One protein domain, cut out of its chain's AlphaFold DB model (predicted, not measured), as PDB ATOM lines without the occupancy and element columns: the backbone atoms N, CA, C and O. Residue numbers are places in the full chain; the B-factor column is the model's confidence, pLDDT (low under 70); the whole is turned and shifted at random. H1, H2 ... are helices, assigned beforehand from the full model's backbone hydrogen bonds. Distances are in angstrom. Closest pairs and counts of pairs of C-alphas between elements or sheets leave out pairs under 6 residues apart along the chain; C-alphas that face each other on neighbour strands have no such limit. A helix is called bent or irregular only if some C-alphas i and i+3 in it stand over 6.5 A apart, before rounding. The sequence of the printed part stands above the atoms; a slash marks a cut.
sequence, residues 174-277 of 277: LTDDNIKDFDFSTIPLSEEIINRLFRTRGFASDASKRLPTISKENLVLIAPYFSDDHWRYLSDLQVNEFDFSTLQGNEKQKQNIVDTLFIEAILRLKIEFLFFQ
ATOM      1  N   LEU A 174     186.199 103.290 132.971       73.44
ATOM      2  CA  LEU A 174     186.293 103.521 134.412       73.44
ATOM      3  C   LEU A 174     186.317 105.027 134.710       73.44
ATOM      4  O   LEU A 174     187.347 105.705 134.614       73.44
ATOM      5  N   THR A 175     185.147 105.545 135.078       80.19
ATOM      6  CA  THR A 175     184.976 106.894 135.626       80.19
ATOM      7  C   THR A 175     185.564 106.998 137.034       80.19
ATOM      8  O   THR A 175     185.705 105.996 137.736       80.19
ATOM      9  N   ASP A 176     185.882 108.222 137.463       79.94
ATOM     10  CA  ASP A 176     186.480 108.498 138.779       79.94
ATOM     11  C   ASP A 176     185.636 107.930 139.938       79.94
ATOM     12  O   ASP A 176     186.191 107.378 140.886       79.94
ATOM     13  N   ASP A 177     184.304 107.981 139.818       77.75
ATOM     14  CA  ASP A 177     183.369 107.467 140.827       77.75
ATOM     15  C   ASP A 177     183.389 105.935 140.934       77.75
ATOM     16  O   ASP A 177     183.258 105.385 142.025       77.75
ATOM     17  N   ASN A 178     183.607 105.234 139.818       82.06
ATOM     18  CA  ASN A 178     183.598 103.770 139.789       82.06
ATOM     19  C   ASN A 178     184.890 103.168 140.353       82.06
ATOM     20  O   ASN A 178     184.898 102.014 140.766       82.06
ATOM     21  N   ILE A 179     185.987 103.929 140.353       84.56
ATOM     22  CA  ILE A 179     187.309 103.441 140.770       84.56
ATOM     23  C   ILE A 179     187.384 103.212 142.279       84.56
ATOM     24  O   ILE A 179     188.115 102.330 142.725       84.56
ATOM     25  N   LYS A 180     186.603 103.962 143.061       83.94
ATOM     26  CA  LYS A 180     186.559 103.825 144.519       83.94
ATOM     27  C   LYS A 180     186.098 102.433 144.957       83.94
ATOM     28  O   LYS A 180     186.708 101.836 145.840       83.94
ATOM     29  N   ASP A 181     185.053 101.930 144.309       82.88
ATOM     30  CA  ASP A 181     184.414 100.653 144.638       82.88
ATOM     31  C   ASP A 181     184.895  99.518 143.716       82.88
ATOM     32  O   ASP A 181     184.312  98.433 143.678       82.88
ATOM     33  N   PHE A 182     185.955  99.769 142.941       84.75
ATOM     34  CA  PHE A 182     186.480  98.808 141.989       84.75
ATOM     35  C   PHE A 182     187.242  97.688 142.701       84.75
ATOM     36  O   PHE A 182     188.170  97.943 143.467       84.75
ATOM     37  N   ASP A 183     186.889  96.434 142.420       87.56
ATOM     38  CA  ASP A 183     187.594  95.273 142.963       87.56
ATOM     39  C   ASP A 183     188.779  94.884 142.067       87.56
ATOM     40  O   ASP A 183     188.640  94.164 141.071       87.56
ATOM     41  N   PHE A 184     189.972  95.344 142.447       88.25
ATOM     42  CA  PHE A 184     191.215  95.087 141.716       88.25
ATOM     43  C   PHE A 184     191.656  93.618 141.742       88.25
ATOM     44  O   PHE A 184     192.511  93.241 140.944       88.25
ATOM     45  N   SER A 185     191.065  92.767 142.591       87.38
ATOM     46  CA  SER A 185     191.372  91.329 142.613       87.38
ATOM     47  C   SER A 185     190.863  90.584 141.372       87.38
ATOM     48  O   SER A 185     191.340  89.497 141.044       87.38
ATOM     49  N   THR A 186     189.901  91.176 140.664       85.94
ATOM     50  CA  THR A 186     189.215  90.554 139.527       85.94
ATOM     51  C   THR A 186     189.910  90.776 138.184       85.94
ATOM     52  O   THR A 186     189.588  90.089 137.210       85.94
ATOM     53  N   ILE A 187     190.864  91.711 138.115       83.69
ATOM     54  CA  ILE A 187     191.608  92.053 136.898       83.69
ATOM     55  C   ILE A 187     193.056  91.563 137.022       83.69
ATOM     56  O   ILE A 187     193.663  91.708 138.082       83.69
ATOM     57  N   PRO A 188     193.664  91.033 135.943       86.69
ATOM     58  CA  PRO A 188     195.107  90.828 135.907       86.69
ATOM     59  C   PRO A 188     195.835  92.176 136.017       86.69
ATOM     60  O   PRO A 188     195.857  92.958 135.068       86.69
ATOM     61  N   LEU A 189     196.428  92.453 137.179       89.12
ATOM     62  CA  LEU A 189     197.161  93.693 137.422       89.12
ATOM     63  C   LEU A 189     198.513  93.686 136.700       89.12
ATOM     64  O   LEU A 189     199.287  92.729 136.778       89.12
ATOM     65  N   SER A 190     198.800  94.786 136.008       91.31
ATOM     66  CA  SER A 190     200.093  95.063 135.391       91.31
ATOM     67  C   SER A 190     200.471  96.526 135.604       91.31
ATOM     68  O   SER A 190     199.608  97.387 135.792       91.31
ATOM     69  N   GLU A 191     201.769  96.820 135.537       89.88
ATOM     70  CA  GLU A 191     202.275  98.191 135.650       89.88
ATOM     71  C   GLU A 191     201.670  99.111 134.574       89.88
ATOM     72  O   GLU A 191     201.356 100.271 134.834       89.88
ATOM     73  N   GLU A 192     201.436  98.591 133.365       89.00
ATOM     74  CA  GLU A 192     200.815  99.337 132.267       89.00
ATOM     75  C   GLU A 192     199.364  99.728 132.583       89.00
ATOM     76  O   GLU A 192     198.960 100.868 132.345       89.00
ATOM     77  N   ILE A 193     198.594  98.811 133.176       89.62
ATOM     78  CA  ILE A 193     197.207  99.058 133.589       89.62
ATOM     79  C   ILE A 193     197.164 100.123 134.686       89.62
ATOM     80  O   ILE A 193     196.382 101.068 134.592       89.62
ATOM     81  N   ILE A 194     198.038 100.017 135.690       92.00
ATOM     82  CA  ILE A 194     198.113 100.985 136.790       92.00
ATOM     83  C   ILE A 194     198.535 102.366 136.291       92.00
ATOM     84  O   ILE A 194     197.851 103.342 136.586       92.00
ATOM     85  N   ASN A 195     199.568 102.461 135.451       90.25
ATOM     86  CA  ASN A 195     199.987 103.732 134.849       90.25
ATOM     87  C   ASN A 195     198.884 104.374 133.989       90.25
ATOM     88  O   ASN A 195     198.826 105.599 133.853       90.25
ATOM     89  N   ARG A 196     198.022 103.554 133.378       87.31
ATOM     90  CA  ARG A 196     196.894 104.025 132.574       87.31
ATOM     91  C   ARG A 196     195.720 104.496 133.433       87.31
ATOM     92  O   ARG A 196     195.095 105.489 133.077       87.31
ATOM     93  N   LEU A 197     195.439 103.817 134.545       88.69
ATOM     94  CA  LEU A 197     194.384 104.188 135.494       88.69
ATOM     95  C   LEU A 197     194.755 105.401 136.353       88.69
ATOM     96  O   LEU A 197     193.897 106.241 136.637       88.69
ATOM     97  N   PHE A 198     196.023 105.481 136.753       91.56
ATOM     98  CA  PHE A 198     196.570 106.458 137.690       91.56
ATOM     99  C   PHE A 198     197.691 107.254 137.036       91.56
ATOM    100  O   PHE A 198     198.820 107.300 137.516       91.56
ATOM    101  N   ARG A 199     197.387 107.913 135.918       90.38
ATOM    102  CA  ARG A 199     198.388 108.698 135.202       90.38
ATOM    103  C   ARG A 199     198.964 109.795 136.109       90.38
ATOM    104  O   ARG A 199     198.246 110.684 136.569       90.38
ATOM    105  N   THR A 200     200.277 109.748 136.330       88.88
ATOM    106  CA  THR A 200     201.018 110.697 137.183       88.88
ATOM    107  C   THR A 200     201.488 111.946 136.434       88.88
ATOM    108  O   THR A 200     201.745 112.980 137.041       88.88
ATOM    109  N   ARG A 201     201.592 111.890 135.099       82.31
ATOM    110  CA  ARG A 201     202.059 113.018 134.277       82.31
ATOM    111  C   ARG A 201     200.905 113.898 133.799       82.31
ATOM    112  O   ARG A 201     199.988 113.408 133.144       82.31
ATOM    113  N   GLY A 202     201.030 115.206 134.024       76.31
ATOM    114  CA  GLY A 202     200.124 116.241 133.513       76.31
ATOM    115  C   GLY A 202     199.598 117.173 134.607       76.31
ATOM    116  O   GLY A 202     199.721 116.884 135.791       76.31
ATOM    117  N   PHE A 203     199.001 118.299 134.203       58.28
ATOM    118  CA  PHE A 203     198.436 119.303 135.122       58.28
ATOM    119  C   PHE A 203     197.205 118.807 135.898       58.28
ATOM    120  O   PHE A 203     196.886 119.343 136.954       58.28
ATOM    121  N   ALA A 204     196.529 117.776 135.390       68.75
ATOM    122  CA  ALA A 204     195.434 117.085 136.053       68.75
ATOM    123  C   ALA A 204     195.774 115.593 136.095       68.75
ATOM    124  O   ALA A 204     195.281 114.820 135.279       68.75
ATOM    125  N   SER A 205     196.690 115.212 136.987       83.19
ATOM    126  CA  SER A 205     197.036 113.804 137.180       83.19
ATOM    127  C   SER A 205     195.818 113.040 137.687       83.19
ATOM    128  O   SER A 205     195.285 113.362 138.748       83.19
ATOM    129  N   ASP A 206     195.403 112.002 136.971       89.19
ATOM    130  CA  ASP A 206     194.330 111.110 137.422       89.19
ATOM    131  C   ASP A 206     194.705 110.464 138.765       89.19
ATOM    132  O   ASP A 206     193.861 110.286 139.642       89.19
ATOM    133  N   ALA A 207     196.008 110.232 138.971       91.62
ATOM    134  CA  ALA A 207     196.594 109.784 140.229       91.62
ATOM    135  C   ALA A 207     196.178 110.654 141.431       91.62
ATOM    136  O   ALA A 207     195.714 110.113 142.429       91.62
ATOM    137  N   SER A 208     196.264 111.988 141.332       90.25
ATOM    138  CA  SER A 208     195.944 112.886 142.456       90.25
ATOM    139  C   SER A 208     194.471 112.885 142.847       90.25
ATOM    140  O   SER A 208     194.141 113.284 143.957       90.25
ATOM    141  N   LYS A 209     193.580 112.501 141.928       89.69
ATOM    142  CA  LYS A 209     192.137 112.439 142.184       89.69
ATOM    143  C   LYS A 209     191.716 111.059 142.666       89.69
ATOM    144  O   LYS A 209     190.911 110.954 143.582       89.69
ATOM    145  N   ARG A 210     192.253 110.016 142.032       91.81
ATOM    146  CA  ARG A 210     191.784 108.640 142.194       91.81
ATOM    147  C   ARG A 210     192.526 107.889 143.294       91.81
ATOM    148  O   ARG A 210     191.887 107.175 144.045       91.81
ATOM    149  N   LEU A 211     193.845 108.046 143.439       93.25
ATOM    150  CA  LEU A 211     194.591 107.302 144.467       93.25
ATOM    151  C   LEU A 211     194.108 107.592 145.899       93.25
ATOM    152  O   LEU A 211     193.946 106.628 146.648       93.25
ATOM    153  N   PRO A 212     193.778 108.844 146.283       92.88
ATOM    154  CA  PRO A 212     193.242 109.132 147.613       92.88
ATOM    155  C   PRO A 212     191.909 108.451 147.941       92.88
ATOM    156  O   PRO A 212     191.565 108.344 149.115       92.88
ATOM    157  N   THR A 213     191.131 108.028 146.937       92.25
ATOM    158  CA  THR A 213     189.795 107.450 147.151       92.25
ATOM    159  C   THR A 213     189.807 105.930 147.274       92.25
ATOM    160  O   THR A 213     188.810 105.356 147.704       92.25
ATOM    161  N   ILE A 214     190.918 105.274 146.934       91.56
ATOM    162  CA  ILE A 214     191.035 103.814 146.954       91.56
ATOM    163  C   ILE A 214     191.094 103.304 148.393       91.56
ATOM    164  O   ILE A 214     191.807 103.852 149.239       91.56
ATOM    165  N   SER A 215     190.365 102.218 148.657       91.06
ATOM    166  CA  SER A 215     190.390 101.551 149.956       91.06
ATOM    167  C   SER A 215     191.766 100.957 150.267       91.06
ATOM    168  O   SER A 215     192.560 100.642 149.378       91.06
ATOM    169  N   LYS A 216     192.056 100.760 151.552       90.50
ATOM    170  CA  LYS A 216     193.331 100.193 151.997       90.50
ATOM    171  C   LYS A 216     193.591  98.802 151.410       90.50
ATOM    172  O   LYS A 216     194.720  98.499 151.031       90.50
ATOM    173  N   GLU A 217     192.562  97.965 151.314       90.00
ATOM    174  CA  GLU A 217     192.661  96.597 150.795       90.00
ATOM    175  C   GLU A 217     193.097  96.609 149.329       90.00
ATOM    176  O   GLU A 217     194.043  95.922 148.946       90.00
ATOM    177  N   ASN A 218     192.460  97.461 148.529       91.25
ATOM    178  CA  ASN A 218     192.798  97.646 147.126       91.25
ATOM    179  C   ASN A 218     194.183  98.264 146.944       91.25
ATOM    180  O   ASN A 218     194.918  97.864 146.042       91.25
ATOM    181  N   LEU A 219     194.568  99.194 147.822       92.06
ATOM    182  CA  LEU A 219     195.881  99.822 147.787       92.06
ATOM    183  C   LEU A 219     197.007  98.787 147.939       92.06
ATOM    184  O   LEU A 219     197.983  98.844 147.198       92.06
ATOM    185  N   VAL A 220     196.854  97.804 148.833       91.06
ATOM    186  CA  VAL A 220     197.826  96.705 149.005       91.06
ATOM    187  C   VAL A 220     197.962  95.857 147.738       91.06
ATOM    188  O   VAL A 220     199.067  95.423 147.416       91.06
ATOM    189  N   LEU A 221     196.872  95.649 146.993       91.56
ATOM    190  CA  LEU A 221     196.890  94.871 145.751       91.56
ATOM    191  C   LEU A 221     197.624  95.595 144.614       91.56
ATOM    192  O   LEU A 221     198.362  94.963 143.860       91.56
ATOM    193  N   ILE A 222     197.431  96.910 144.485       92.56
ATOM    194  CA  ILE A 222     197.988  97.697 143.371       92.56
ATOM    195  C   ILE A 222     199.378  98.279 143.664       92.56
ATOM    196  O   ILE A 222     200.127  98.557 142.729       92.56
ATOM    197  N   ALA A 223     199.750  98.432 144.938       92.19
ATOM    198  CA  ALA A 223     201.019  99.025 145.358       92.19
ATOM    199  C   ALA A 223     202.285  98.375 144.758       92.19
ATOM    200  O   ALA A 223     203.205  99.118 144.413       92.19
ATOM    201  N   PRO A 224     202.369  97.041 144.556       90.94
ATOM    202  CA  PRO A 224     203.525  96.423 143.897       90.94
ATOM    203  C   PRO A 224     203.779  96.920 142.466       90.94
ATOM    204  O   PRO A 224     204.879  96.762 141.945       90.94
ATOM    205  N   TYR A 225     202.771  97.521 141.833       91.62
ATOM    206  CA  TYR A 225     202.814  98.022 140.461       91.62
ATOM    207  C   TYR A 225     202.991  99.548 140.396       91.62
ATOM    208  O   TYR A 225     202.912 100.136 139.317       91.62
ATOM    209  N   PHE A 226     203.195 100.214 141.535       92.19
ATOM    210  CA  PHE A 226     203.417 101.654 141.582       92.19
ATOM    211  C   PHE A 226     204.835 102.014 141.149       92.19
ATOM    212  O   PHE A 226     205.820 101.579 141.744       92.19
ATOM    213  N   SER A 227     204.936 102.920 140.179       90.38
ATOM    214  CA  SER A 227     206.135 103.744 140.002       90.38
ATOM    215  C   SER A 227     206.334 104.727 141.167       90.38
ATOM    216  O   SER A 227     205.378 105.076 141.865       90.38
ATOM    217  N   ASP A 228     207.564 105.227 141.321       86.94
ATOM    218  CA  ASP A 228     207.966 106.180 142.371       86.94
ATOM    219  C   ASP A 228     207.035 107.403 142.475       86.94
ATOM    220  O   ASP A 228     206.788 107.918 143.564       86.94
ATOM    221  N   ASP A 229     206.474 107.865 141.355       89.75
ATOM    222  CA  ASP A 229     205.612 109.046 141.345       89.75
ATOM    223  C   ASP A 229     204.211 108.782 141.922       89.75
ATOM    224  O   ASP A 229     203.620 109.711 142.472       89.75
ATOM    225  N   HIS A 230     203.676 107.556 141.856       92.81
ATOM    226  CA  HIS A 230     202.336 107.262 142.395       92.81
ATOM    227  C   HIS A 230     202.271 107.471 143.908       92.81
ATOM    228  O   HIS A 230     201.279 107.985 144.421       92.81
ATOM    229  N   TRP A 231     203.358 107.142 144.610       92.00
ATOM    230  CA  TRP A 231     203.465 107.271 146.062       92.00
ATOM    231  C   TRP A 231     203.216 108.699 146.558       92.00
ATOM    232  O   TRP A 231     202.694 108.886 147.652       92.00
ATOM    233  N   ARG A 232     203.499 109.718 145.737       90.56
ATOM    234  CA  ARG A 232     203.272 111.131 146.090       90.56
ATOM    235  C   ARG A 232     201.799 111.518 146.195       90.56
ATOM    236  O   ARG A 232     201.468 112.527 146.813       90.56
ATOM    237  N   TYR A 233     200.924 110.744 145.565       92.06
ATOM    238  CA  TYR A 233     199.502 111.050 145.454       92.06
ATOM    239  C   TYR A 233     198.648 110.325 146.491       92.06
ATOM    240  O   TYR A 233     197.427 110.453 146.463       92.06
ATOM    241  N   LEU A 234     199.266 109.585 147.413       92.31
ATOM    242  CA  LEU A 234     198.553 109.002 148.538       92.31
ATOM    243  C   LEU A 234     198.107 110.088 149.524       92.31
ATOM    244  O   LEU A 234     198.778 111.112 149.730       92.31
ATOM    245  N   SER A 235     196.946 109.855 150.130       91.75
ATOM    246  CA  SER A 235     196.474 110.652 151.262       91.75
ATOM    247  C   SER A 235     197.291 110.341 152.517       91.75
ATOM    248  O   SER A 235     197.833 109.245 152.657       91.75
ATOM    249  N   ASP A 236     197.349 111.284 153.459       89.56
ATOM    250  CA  ASP A 236     198.102 111.088 154.706       89.56
ATOM    251  C   ASP A 236     197.569 109.893 155.510       89.56
ATOM    252  O   ASP A 236     198.344 109.133 156.085       89.56
ATOM    253  N   LEU A 237     196.247 109.676 155.494       90.94
ATOM    254  CA  LEU A 237     195.620 108.520 156.135       90.94
ATOM    255  C   LEU A 237     196.120 107.207 155.524       90.94
ATOM    256  O   LEU A 237     196.528 106.308 156.253       90.94
ATOM    257  N   GLN A 238     196.152 107.115 154.191       93.12
ATOM    258  CA  GLN A 238     196.662 105.930 153.504       93.12
ATOM    259  C   GLN A 238     198.138 105.698 153.811       93.12
ATOM    260  O   GLN A 238     198.506 104.572 154.115       93.12
ATOM    261  N   VAL A 239     198.977 106.739 153.777       90.31
ATOM    262  CA  VAL A 239     200.410 106.615 154.098       90.31
ATOM    263  C   VAL A 239     200.615 106.102 155.523       90.31
ATOM    264  O   VAL A 239     201.449 105.227 155.738       90.31
ATOM    265  N   ASN A 240     199.834 106.601 156.483       87.88
ATOM    266  CA  ASN A 240     199.941 106.203 157.886       87.88
ATOM    267  C   ASN A 240     199.439 104.778 158.149       87.88
ATOM    268  O   ASN A 240     199.968 104.087 159.017       87.88
ATOM    269  N   GLU A 241     198.408 104.335 157.432       89.50
ATOM    270  CA  GLU A 241     197.811 103.012 157.630       89.50
ATOM    271  C   GLU A 241     198.440 101.912 156.771       89.50
ATOM    272  O   GLU A 241     198.162 100.728 157.007       89.50
ATOM    273  N   PHE A 242     199.226 102.272 155.755       87.94
ATOM    274  CA  PHE A 242     199.813 101.316 154.827       87.94
ATOM    275  C   PHE A 242     200.947 100.531 155.488       87.94
ATOM    276  O   PHE A 242     201.880 101.088 156.063       87.94
ATOM    277  N   ASP A 243     200.886  99.207 155.370       88.50
ATOM    278  CA  ASP A 243     201.940  98.333 155.866       88.50
ATOM    279  C   ASP A 243     203.022  98.152 154.792       88.50
ATOM    280  O   ASP A 243     202.935  97.282 153.929       88.50
ATOM    281  N   PHE A 244     204.074  98.971 154.853       84.31
ATOM    282  CA  PHE A 244     205.200  98.905 153.913       84.31
ATOM    283  C   PHE A 244     206.008  97.600 154.003       84.31
ATOM    284  O   PHE A 244     206.822  97.322 153.116       84.31
ATOM    285  N   SER A 245     205.799  96.775 155.038       85.19
ATOM    286  CA  SER A 245     206.469  95.476 155.144       85.19
ATOM    287  C   SER A 245     206.006  94.493 154.062       85.19
ATOM    288  O   SER A 245     206.793  93.635 153.651       85.19
ATOM    289  N   THR A 246     204.786  94.666 153.538       82.62
ATOM    290  CA  THR A 246     204.191  93.790 152.516       82.62
ATOM    291  C   THR A 246     204.733  94.037 151.110       82.62
ATOM    292  O   THR A 246     204.529  93.208 150.219       82.62
ATOM    293  N   LEU A 247     205.446  95.148 150.893       82.12
ATOM    294  CA  LEU A 247     206.009  95.473 149.590       82.12
ATOM    295  C   LEU A 247     207.106  94.481 149.218       82.12
ATOM    296  O   LEU A 247     208.154  94.388 149.870       82.12
ATOM    297  N   GLN A 248     206.868  93.766 148.121       73.31
ATOM    298  CA  GLN A 248     207.883  92.946 147.483       73.31
ATOM    299  C   GLN A 248     208.828  93.864 146.707       73.31
ATOM    300  O   GLN A 248     208.429  94.529 145.758       73.31
ATOM    301  N   GLY A 249     210.080  93.932 147.143       71.88
ATOM    302  CA  GLY A 249     211.088  94.807 146.559       71.88
ATOM    303  C   GLY A 249     212.405  94.698 147.313       71.88
ATOM    304  O   GLY A 249     212.453  94.194 148.437       71.88
ATOM    305  N   ASN A 250     213.487  95.156 146.689       77.19
ATOM    306  CA  ASN A 250     214.768  95.262 147.381       77.19
ATOM    307  C   ASN A 250     214.741  96.430 148.389       77.19
ATOM    308  O   ASN A 250     213.957  97.368 148.250       77.19
ATOM    309  N   GLU A 251     215.621  96.392 149.393       82.31
ATOM    310  CA  GLU A 251     215.734  97.449 150.417       82.31
ATOM    311  C   GLU A 251     215.886  98.852 149.804       82.31
ATOM    312  O   GLU A 251     215.349  99.831 150.313       82.31
ATOM    313  N   LYS A 252     216.550  98.948 148.646       82.56
ATOM    314  CA  LYS A 252     216.729 100.210 147.921       82.56
ATOM    315  C   LYS A 252     215.404 100.799 147.424       82.56
ATOM    316  O   LYS A 252     215.203 102.003 147.523       82.56
ATOM    317  N   GLN A 253     214.505  99.976 146.894       79.75
ATOM    318  CA  GLN A 253     213.189 100.416 146.436       79.75
ATOM    319  C   GLN A 253     212.336 100.885 147.614       79.75
ATOM    320  O   GLN A 253     211.707 101.936 147.532       79.75
ATOM    321  N   LYS A 254     212.369 100.152 148.731       84.19
ATOM    322  CA  LYS A 254     211.680 100.562 149.961       84.19
ATOM    323  C   LYS A 254     212.195 101.912 150.458       84.19
ATOM    324  O   LYS A 254     211.391 102.794 150.741       84.19
ATOM    325  N   GLN A 255     213.516 102.104 150.469       84.56
ATOM    326  CA  GLN A 255     214.117 103.383 150.840       84.56
ATOM    327  C   GLN A 255     213.677 104.520 149.908       84.56
ATOM    328  O   GLN A 255     213.270 105.569 150.391       84.56
ATOM    329  N   ASN A 256     213.669 104.306 148.589       85.44
ATOM    330  CA  ASN A 256     213.212 105.319 147.629       85.44
ATOM    331  C   ASN A 256     211.750 105.740 147.858       85.44
ATOM    332  O   ASN A 256     211.410 106.916 147.694       85.44
ATOM    333  N   ILE A 257     210.883 104.791 148.224       87.56
ATOM    334  CA  ILE A 257     209.476 105.064 148.548       87.56
ATOM    335  C   ILE A 257     209.396 105.927 149.807       87.56
ATOM    336  O   ILE A 257     208.738 106.966 149.790       87.56
ATOM    337  N   VAL A 258     210.111 105.540 150.867       86.69
ATOM    338  CA  VAL A 258     210.174 106.305 152.121       86.69
ATOM    339  C   VAL A 258     210.685 107.723 151.867       86.69
ATOM    340  O   VAL A 258     210.031 108.680 152.271       86.69
ATOM    341  N   ASP A 259     211.786 107.875 151.130       86.12
ATOM    342  CA  ASP A 259     212.357 109.180 150.787       86.12
ATOM    343  C   ASP A 259     211.354 110.040 150.005       86.12
ATOM    344  O   ASP A 259     211.212 111.239 150.255       86.12
ATOM    345  N   THR A 260     210.617 109.431 149.073       87.62
ATOM    346  CA  THR A 260     209.605 110.126 148.269       87.62
ATOM    347  C   THR A 260     208.441 110.625 149.119       87.62
ATOM    348  O   THR A 260     208.052 111.788 148.988       87.62
ATOM    349  N   LEU A 261     207.906 109.775 149.996       88.06
ATOM    350  CA  LEU A 261     206.822 110.131 150.913       88.06
ATOM    351  C   LEU A 261     207.258 111.218 151.892       88.06
ATOM    352  O   LEU A 261     206.527 112.172 152.152       88.06
ATOM    353  N   PHE A 262     208.484 111.103 152.386       85.25
ATOM    354  CA  PHE A 262     209.060 112.031 153.332       85.25
ATOM    355  C   PHE A 262     209.284 113.429 152.726       85.25
ATOM    356  O   PHE A 262     208.909 114.441 153.326       85.25
ATOM    357  N   ILE A 263     209.823 113.505 151.503       85.75
ATOM    358  CA  ILE A 263     209.944 114.770 150.760       85.75
ATOM    359  C   ILE A 263     208.564 115.404 150.548       85.75
ATOM    360  O   ILE A 263     208.415 116.613 150.722       85.75
ATOM    361  N   GLU A 264     207.559 114.607 150.182       85.19
ATOM    362  CA  GLU A 264     206.208 115.118 149.944       85.19
ATOM    363  C   GLU A 264     205.567 115.660 151.230       85.19
ATOM    364  O   GLU A 264     204.988 116.746 151.208       85.19
ATOM    365  N   ALA A 265     205.751 114.983 152.368       83.31
ATOM    366  CA  ALA A 265     205.282 115.459 153.669       83.31
ATOM    367  C   ALA A 265     205.895 116.821 154.044       83.31
ATOM    368  O   ALA A 265     205.177 117.739 154.444       83.31
ATOM    369  N   ILE A 266     207.206 117.004 153.836       83.31
ATOM    370  CA  ILE A 266     207.867 118.302 154.057       83.31
ATOM    371  C   ILE A 266     207.297 119.379 153.134       83.31
ATOM    372  O   ILE A 266     207.078 120.513 153.565       83.31
ATOM    373  N   LEU A 267     207.073 119.056 151.857       83.88
ATOM    374  CA  LEU A 267     206.514 120.011 150.903       83.88
ATOM    375  C   LEU A 267     205.104 120.453 151.311       83.88
ATOM    376  O   LEU A 267     204.820 121.647 151.226       83.88
ATOM    377  N   ARG A 268     204.258 119.533 151.791       82.00
ATOM    378  CA  ARG A 268     202.918 119.851 152.311       82.00
ATOM    379  C   ARG A 268     203.001 120.782 153.523       82.00
ATOM    380  O   ARG A 268     202.413 121.859 153.483       82.00
ATOM    381  N   LEU A 269     203.835 120.450 154.513       82.25
ATOM    382  CA  LEU A 269     204.054 121.294 155.697       82.25
ATOM    383  C   LEU A 269     204.556 122.695 155.335       82.25
ATOM    384  O   LEU A 269     204.094 123.691 155.887       82.25
ATOM    385  N   LYS A 270     205.483 122.797 154.376       80.50
ATOM    386  CA  LYS A 270     206.007 124.088 153.920       80.50
ATOM    387  C   LYS A 270     204.934 124.932 153.233       80.50
ATOM    388  O   LYS A 270     204.928 126.149 153.397       80.50
ATOM    389  N   ILE A 271     204.060 124.308 152.444       82.69
ATOM    390  CA  ILE A 271     202.956 125.002 151.779       82.69
ATOM    391  C   ILE A 271     201.966 125.517 152.822       82.69
ATOM    392  O   ILE A 271     201.658 126.703 152.802       82.69
ATOM    393  N   GLU A 272     201.525 124.671 153.754       79.88
ATOM    394  CA  GLU A 272     200.631 125.086 154.842       79.88
ATOM    395  C   GLU A 272     201.231 126.250 155.628       79.88
ATOM    396  O   GLU A 272     200.588 127.282 155.802       79.88
ATOM    397  N   PHE A 273     202.504 126.139 156.002       78.25
ATOM    398  CA  PHE A 273     203.215 127.190 156.712       78.25
ATOM    399  C   PHE A 273     203.240 128.529 155.951       78.25
ATOM    400  O   PHE A 273     203.051 129.580 156.558       78.25
ATOM    401  N   LEU A 274     203.423 128.510 154.625       80.81
ATOM    402  CA  LEU A 274     203.375 129.720 153.792       80.81
ATOM    403  C   LEU A 274     201.970 130.336 153.697       80.81
ATOM    404  O   LEU A 274     201.869 131.538 153.484       80.81
ATOM    405  N   PHE A 275     200.905 129.544 153.834       76.50
ATOM    406  CA  PHE A 275     199.521 130.037 153.807       76.50
ATOM    407  C   PHE A 275     199.044 130.606 155.153       76.50
ATOM    408  O   PHE A 275     198.052 131.333 155.178       76.50
ATOM    409  N   PHE A 276     199.721 130.282 156.258       74.38
ATOM    410  CA  PHE A 276     199.391 130.774 157.601       74.38
ATOM    411  C   PHE A 276     200.153 132.051 158.018       74.38
ATOM    412  O   PHE A 276     199.918 132.553 159.120       74.38
ATOM    413  N   GLN A 277     201.041 132.578 157.165       66.44
ATOM    414  CA  GLN A 277     201.690 133.890 157.333       66.44
ATOM    415  C   GLN A 277     200.906 135.004 156.645       66.44
ATOM    416  O   GLN A 277     200.831 136.099 157.245       66.44
TER     417      GLN A 277
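Overview. This is residues 174 to 277 of the 277 residues of an uncharacterized protein of Parachlamydiaceae bacterium (UniProt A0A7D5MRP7). One long helix, H7, runs past one side of a small body of six short helices, and its last part, with the two residues after it, sticks out as an arm, residues 266 to 277. Within the body the four-residue H5 lies near the middle, with H3 and H7 packed on it, and H1 packs on H3 at the far side from H7. The printed part has 104 residues with seven named helices, H1 to H7 in order along the chain, and no named strand; the class is all helix. The whole is compact, with a radius of gyration of the C-alphas of 14.2 A and spans of 48 by 34 by 24 A, the arm adding to the longest.

Along the chain. H7, residues 251 to 275, is 36.6 A long, from C-alpha 251 at (215.734, 97.449, 150.417) to C-alpha 275 at (199.521, 130.037, 153.807). H5 is residues 230 to 233, 5.6 A, and H6 residues 236 to 241, 8.6 A. H3, residues 206 to 213, measures 11.3 A, and H4, residues 216 to 225, measures 15.1 A. H4 is irregular: C-alphas 221 and 224 are 7.1 A apart. H2 is residues 191 to 197, 9.9 A. H1, residues 176 to 180, 7.4 A, begins at C-alpha 176 at (186.480, 108.498, 138.779).

Arrangement. H7 touches H5 with residues 257 to 264 alone; the closest C-alphas, of Arg 232 and Leu 261, are 6.1 A apart. H5 touches H3, closest at the C-alphas of Ser 208 and Tyr 233, 5.0 A. H3 touches H1, closest at the C-alphas of Lys 180 and Thr 213, 5.5 A. H2 and H4 only just touch, with 3 pairs of C-alphas within 8 A, the closest those of Glu 191 and Tyr 225 at 4.8 A; they run opposite ways at a steep tilt of 52 degrees. H6 is close to H4 but not clearly touching, with the C-alphas of Lys 216 and Gln 238 the closest at 6.8 A, about perpendicular at 86 degrees. Among the pairs that are apart are H1 and H7, and H4 and H7. Every O i to N i+4 pair is within hydrogen-bond range in H2, H6 and H7; H3 has 2 of 4, H4 4 of 6, and H1 0 of 1 beside 1 of 2 O i to N i+3 pairs, while H5 is too short for an O i to N i+4 pair.

Size, cuts and confidence. The C-alphas farthest apart, of Pro 188 and Gln 277, are 48.5 A apart. Without residues 266 to 277 the body spans 34 by 29 by 24 A. The printed part has no cut, and no link is long. The mean pLDDT of the printed part is 85.9; residues 203 to 204 and residue 277 are under 70.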